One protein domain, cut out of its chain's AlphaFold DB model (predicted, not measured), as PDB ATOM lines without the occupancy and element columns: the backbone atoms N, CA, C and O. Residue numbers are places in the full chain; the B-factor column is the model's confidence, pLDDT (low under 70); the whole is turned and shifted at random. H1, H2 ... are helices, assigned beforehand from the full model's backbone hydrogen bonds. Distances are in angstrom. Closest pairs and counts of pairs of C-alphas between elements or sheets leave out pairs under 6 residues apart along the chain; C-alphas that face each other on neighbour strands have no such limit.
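Overview. This is residues 19 to 41, 237 to 246 and 253 to 265 of the 265 residues of an uncharacterized protein of Paramecium tetraurelia (UniProt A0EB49). You will find little regular structure here: three pieces of chain, mostly loops, with three short helices, and a last piece, residues 253 to 265, that folds back on itself in a short antiparallel pairing of residues 257 to 258 with 263 to 264. The printed part has 46 residues, 12 of them in H1, H2 and H3, in that order, and no named strand; the class is all helix. It is compact, with a radius of gyration of the C-alphas of 9.7 A, and rounded, 26 by 20 by 17 A.

Arrangement. Start at H2, residues 27 to 30. It only just touches H3, residues 237 to 240, with 3 pairs of C-alphas within 8 A; the closest are those of Ile 30 and Ile 238, 6.4 A apart. H1, residues 19 to 22, is close to H2 but not clearly touching: their closest C-alphas, of Phe 22 and Ile 30, are 7.0 A apart. H1 and H3 are apart. Each helix is too short for an O i to N i+4 pair; its one O i to N i+3 pair is within hydrogen-bond range.

Along the chain. Find C-alpha 19 at (102.556, 173.412, 188.878), where H1 begins and runs 5.8 A. A tight link leads to H2, 5.1 A long. H3, 5.4 A long, ends at C-alpha 240, (97.256, 178.895, 192.776).

Size, cuts and confidence. Look from His 41 to Val 260 for the C-alphas farthest apart, 26.3 A. Residues 42 to 236 and 247 to 252 are not printed, with C-alpha gaps of 22.7 A and 13.8 A; the link from H2 to H3 runs across the first cut. The pLDDT is under 70 at residues 19, 39 to 41, 246 and 253.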
ATOM      1  N   SER A  19     101.738 173.057 187.709       67.81
ATOM      2  CA  SER A  19     102.556 173.412 188.878       67.81
ATOM      3  C   SER A  19     104.041 173.072 188.690       67.81
ATOM      4  O   SER A  19     104.901 173.694 189.313       67.81
ATOM      5  N   ASN A  20     104.352 172.157 187.766       78.19
ATOM      6  CA  ASN A  20     105.706 171.802 187.348       78.19
ATOM      7  C   ASN A  20     106.498 172.968 186.737       78.19
ATOM      8  O   ASN A  20     107.722 172.972 186.831       78.19
ATOM      9  N   GLN A  21     105.843 173.984 186.162       83.00
ATOM     10  CA  GLN A  21     106.531 175.157 185.602       83.00
ATOM     11  C   GLN A  21     107.263 175.988 186.674       83.00
ATOM     12  O   GLN A  21     108.189 176.737 186.359       83.00
ATOM     13  N   PHE A  22     106.856 175.855 187.940       85.19
ATOM     14  CA  PHE A  22     107.391 176.625 189.061       85.19
ATOM     15  C   PHE A  22     108.340 175.820 189.960       85.19
ATOM     16  O   PHE A  22     108.718 176.308 191.023       85.19
ATOM     17  N   HIS A  23     108.728 174.605 189.558       87.88
ATOM     18  CA  HIS A  23     109.654 173.774 190.330       87.88
ATOM     19  C   HIS A  23     111.010 174.482 190.514       87.88
ATOM     20  O   HIS A  23     111.604 174.955 189.546       87.88
ATOM     21  N   ASN A  24     111.482 174.556 191.761       86.94
ATOM     22  CA  ASN A  24     112.720 175.217 192.197       86.94
ATOM     23  C   ASN A  24     112.798 176.735 191.946       86.94
ATOM     24  O   ASN A  24     113.895 177.286 191.937       86.94
ATOM     25  N   ARG A  25     111.665 177.428 191.776       87.56
ATOM     26  CA  ARG A  25     111.634 178.901 191.662       87.56
ATOM     27  C   ARG A  25     111.270 179.567 192.993       87.56
ATOM     28  O   ARG A  25     110.397 179.052 193.701       87.56
ATOM     29  N   CYS A  26     111.882 180.718 193.320       88.00
ATOM     30  CA  CYS A  26     111.490 181.502 194.513       88.00
ATOM     31  C   CYS A  26     110.135 182.163 194.279       88.00
ATOM     32  O   CYS A  26     109.779 182.539 193.160       88.00
ATOM     33  N   VAL A  27     109.432 182.449 195.371       87.25
ATOM     34  CA  VAL A  27     108.246 183.326 195.394       87.25
ATOM     35  C   VAL A  27     108.467 184.618 194.583       87.25
ATOM     36  O   VAL A  27     107.574 185.019 193.840       87.25
ATOM     37  N   CYS A  28     109.645 185.248 194.665       83.88
ATOM     38  CA  CYS A  28     109.958 186.475 193.918       83.88
ATOM     39  C   CYS A  28     109.923 186.290 192.395       83.88
ATOM     40  O   CYS A  28     109.524 187.203 191.684       83.88
ATOM     41  N   GLU A  29     110.313 185.119 191.892       85.94
ATOM     42  CA  GLU A  29     110.335 184.816 190.455       85.94
ATOM     43  C   GLU A  29     108.952 184.398 189.940       85.94
ATOM     44  O   GLU A  29     108.649 184.517 188.753       85.94
ATOM     45  N   ILE A  30     108.100 183.903 190.841       87.38
ATOM     46  CA  ILE A  30     106.744 183.454 190.524       87.38
ATOM     47  C   ILE A  30     105.747 184.635 190.612       87.38
ATOM     48  O   ILE A  30     104.813 184.713 189.812       87.38
ATOM     49  N   CYS A  31     105.912 185.600 191.530       86.00
ATOM     50  CA  CYS A  31     104.990 186.748 191.650       86.00
ATOM     51  C   CYS A  31     105.187 187.751 190.515       86.00
ATOM     52  O   CYS A  31     106.112 188.553 190.521       86.00
ATOM     53  N   LYS A  32     104.190 187.844 189.635       82.31
ATOM     54  CA  LYS A  32     104.044 188.970 188.691       82.31
ATOM     55  C   LYS A  32     103.390 190.214 189.308       82.31
ATOM     56  O   LYS A  32     103.187 191.223 188.653       82.31
ATOM     57  N   CYS A  33     103.005 190.110 190.573       82.44
ATOM     58  CA  CYS A  33     102.141 191.042 191.279       82.44
ATOM     59  C   CYS A  33     102.866 192.156 192.045       82.44
ATOM     60  O   CYS A  33     102.206 193.060 192.547       82.44
ATOM     61  N   GLY A  34     104.181 192.031 192.248       76.44
ATOM     62  CA  GLY A  34     104.973 192.887 193.136       76.44
ATOM     63  C   GLY A  34     104.588 192.863 194.624       76.44
ATOM     64  O   GLY A  34     105.154 193.626 195.386       76.44
ATOM     65  N   LYS A  35     103.625 192.035 195.061       82.19
ATOM     66  CA  LYS A  35     103.128 192.010 196.457       82.19
ATOM     67  C   LYS A  35     103.716 190.893 197.314       82.19
ATOM     68  O   LYS A  35     103.671 190.966 198.538       82.19
ATOM     69  N   HIS A  36     104.210 189.827 196.690       83.25
ATOM     70  CA  HIS A  36     104.784 188.691 197.402       83.25
ATOM     71  C   HIS A  36     106.301 188.739 197.264       83.25
ATOM     72  O   HIS A  36     106.838 188.440 196.201       83.25
ATOM     73  N   HIS A  37     106.976 189.095 198.351       74.12
ATOM     74  CA  HIS A  37     108.430 189.064 198.434       74.12
ATOM     75  C   HIS A  37     108.890 187.837 199.231       74.12
ATOM     76  O   HIS A  37     108.176 187.357 200.123       74.12
ATOM     77  N   CYS A  38     110.064 187.306 198.874       75.00
ATOM     78  CA  CYS A  38     110.823 186.400 199.733       75.00
ATOM     79  C   CYS A  38     111.291 187.245 200.958       75.00
ATOM     80  O   CYS A  38     111.546 188.444 200.797       75.00
ATOM     81  N   PRO A  39     111.288 186.699 202.189       68.62
ATOM     82  CA  PRO A  39     111.677 187.449 203.385       68.62
ATOM     83  C   PRO A  39     113.079 188.038 203.209       68.62
ATOM     84  O   PRO A  39     113.959 187.395 202.643       68.62
ATOM     85  N   ILE A  40     113.225 189.298 203.619       62.00
ATOM     86  CA  ILE A  40     114.327 190.187 203.242       62.00
ATOM     87  C   ILE A  40     115.675 189.530 203.549       62.00
ATOM     88  O   ILE A  40     115.993 189.245 204.703       62.00
ATOM     89  N   HIS A  41     116.478 189.341 202.501       53.59
ATOM     90  CA  HIS A  41     117.908 189.117 202.618       53.59
ATOM     91  C   HIS A  41     118.526 190.456 203.024       53.59
ATOM     92  O   HIS A  41     118.741 191.334 202.193       53.59
ATOM     93  N   PRO A 237     100.174 183.897 190.033       84.62
ATOM     94  CA  PRO A 237     100.261 182.435 189.989       84.62
ATOM     95  C   PRO A 237     100.598 181.814 191.356       84.62
ATOM     96  O   PRO A 237     100.263 180.665 191.607       84.62
ATOM     97  N   ILE A 238     101.148 182.591 192.294       84.00
ATOM     98  CA  ILE A 238     101.363 182.172 193.689       84.00
ATOM     99  C   ILE A 238     100.057 181.829 194.404       84.00
ATOM    100  O   ILE A 238     100.048 180.950 195.256       84.00
ATOM    101  N   LEU A 239      98.950 182.494 194.069       83.94
ATOM    102  CA  LEU A 239      97.655 182.221 194.692       83.94
ATOM    103  C   LEU A 239      97.062 180.876 194.241       83.94
ATOM    104  O   LEU A 239      96.105 180.409 194.851       83.94
ATOM    105  N   ALA A 240      97.597 180.261 193.180       84.81
ATOM    106  CA  ALA A 240      97.256 178.895 192.776       84.81
ATOM    107  C   ALA A 240      98.130 177.832 193.470       84.81
ATOM    108  O   ALA A 240      97.817 176.646 193.394       84.81
ATOM    109  N   LEU A 241      99.220 178.238 194.133       86.75
ATOM    110  CA  LEU A 241     100.120 177.353 194.872       86.75
ATOM    111  C   LEU A 241      99.638 177.183 196.328       86.75
ATOM    112  O   LEU A 241      98.901 178.033 196.840       86.75
ATOM    113  N   PRO A 242     100.034 176.100 197.028       85.88
ATOM    114  CA  PRO A 242      99.715 175.898 198.442       85.88
ATOM    115  C   PRO A 242     100.127 177.102 199.301       85.88
ATOM    116  O   PRO A 242     101.053 177.842 198.969       85.88
ATOM    117  N   ARG A 243      99.448 177.311 200.435       84.62
ATOM    118  CA  ARG A 243      99.768 178.433 201.332       84.62
ATOM    119  C   ARG A 243     101.208 178.326 201.839       84.62
ATOM    120  O   ARG A 243     101.661 177.256 202.238       84.62
ATOM    121  N   ARG A 244     101.912 179.460 201.832       82.94
ATOM    122  CA  ARG A 244     103.278 179.568 202.356       82.94
ATOM    123  C   ARG A 244     103.273 179.392 203.881       82.94
ATOM    124  O   ARG A 244     102.345 179.887 204.525       82.94
ATOM    125  N   PRO A 245     104.285 178.735 204.467       79.12
ATOM    126  CA  PRO A 245     104.449 178.721 205.916       79.12
ATOM    127  C   PRO A 245     104.708 180.147 206.429       79.12
ATOM    128  O   PRO A 245     105.518 180.881 205.867       79.12
ATOM    129  N   ASN A 246     104.006 180.547 207.496       69.75
ATOM    130  CA  ASN A 246     104.115 181.894 208.082       69.75
ATOM    131  C   ASN A 246     105.423 182.110 208.856       69.75
ATOM    132  O   ASN A 246     105.839 183.246 209.056       69.75
ATOM    133  N   SER A 253     117.024 181.587 203.514       65.00
ATOM    134  CA  SER A 253     116.615 180.816 202.334       65.00
ATOM    135  C   SER A 253     115.482 181.488 201.564       65.00
ATOM    136  O   SER A 253     114.406 181.794 202.079       65.00
ATOM    137  N   HIS A 254     115.746 181.703 200.278       78.44
ATOM    138  CA  HIS A 254     114.717 181.854 199.262       78.44
ATOM    139  C   HIS A 254     113.706 180.711 199.407       78.44
ATOM    140  O   HIS A 254     114.093 179.548 199.436       78.44
ATOM    141  N   LEU A 255     112.423 181.056 199.541       84.75
ATOM    142  CA  LEU A 255     111.354 180.072 199.658       84.75
ATOM    143  C   LEU A 255     111.065 179.510 198.263       84.75
ATOM    144  O   LEU A 255     110.403 180.177 197.455       84.75
ATOM    145  N   ASN A 256     111.579 178.318 197.982       88.62
ATOM    146  CA  ASN A 256     111.483 177.691 196.671       88.62
ATOM    147  C   ASN A 256     110.287 176.743 196.629       88.62
ATOM    148  O   ASN A 256     109.945 176.084 197.610       88.62
ATOM    149  N   TYR A 257     109.615 176.670 195.485       90.25
ATOM    150  CA  TYR A 257     108.478 175.771 195.330       90.25
ATOM    151  C   TYR A 257     108.912 174.402 194.784       90.25
ATOM    152  O   TYR A 257     109.436 174.302 193.675       90.25
ATOM    153  N   ASP A 258     108.659 173.327 195.531       89.25
ATOM    154  CA  ASP A 258     108.860 171.951 195.068       89.25
ATOM    155  C   ASP A 258     107.552 171.403 194.487       89.25
ATOM    156  O   ASP A 258     106.667 170.940 195.210       89.25
ATOM    157  N   ALA A 259     107.439 171.449 193.157       87.31
ATOM    158  CA  ALA A 259     106.299 170.903 192.427       87.31
ATOM    159  C   ALA A 259     106.071 169.394 192.638       87.31
ATOM    160  O   ALA A 259     104.918 168.968 192.632       87.31
ATOM    161  N   VAL A 260     107.125 168.596 192.875       87.38
ATOM    162  CA  VAL A 260     107.008 167.133 193.046       87.38
ATOM    163  C   VAL A 260     106.294 166.810 194.353       87.38
ATOM    164  O   VAL A 260     105.452 165.917 194.415       87.38
ATOM    165  N   ARG A 261     106.610 167.566 195.407       86.75
ATOM    166  CA  ARG A 261     106.007 167.406 196.737       86.75
ATOM    167  C   ARG A 261     104.852 168.370 197.003       86.75
ATOM    168  O   ARG A 261     104.295 168.333 198.097       86.75
ATOM    169  N   ASN A 262     104.523 169.225 196.032       86.94
ATOM    170  CA  ASN A 262     103.514 170.279 196.125       86.94
ATOM    171  C   ASN A 262     103.638 171.081 197.437       86.94
ATOM    172  O   ASN A 262     102.671 171.235 198.185       86.94
ATOM    173  N   ARG A 263     104.858 171.525 197.769       88.69
ATOM    174  CA  ARG A 263     105.145 172.269 199.008       88.69
ATOM    175  C   ARG A 263     106.276 173.271 198.824       88.69
ATOM    176  O   ARG A 263     107.099 173.137 197.926       88.69
ATOM    177  N   TRP A 264     106.325 174.252 199.713       86.25
ATOM    178  CA  TRP A 264     107.435 175.195 199.807       86.25
ATOM    179  C   TRP A 264     108.598 174.574 200.589       86.25
ATOM    180  O   TRP A 264     108.356 173.904 201.598       86.25
ATOM    181  N   ILE A 265     109.824 174.779 200.108       83.25
ATOM    182  CA  ILE A 265     111.093 174.334 200.703       83.25
ATOM    183  C   ILE A 265     111.967 175.555 200.985       83.25
ATOM    184  O   ILE A 265     111.952 176.496 200.156       83.25
TER     185      ILE A 265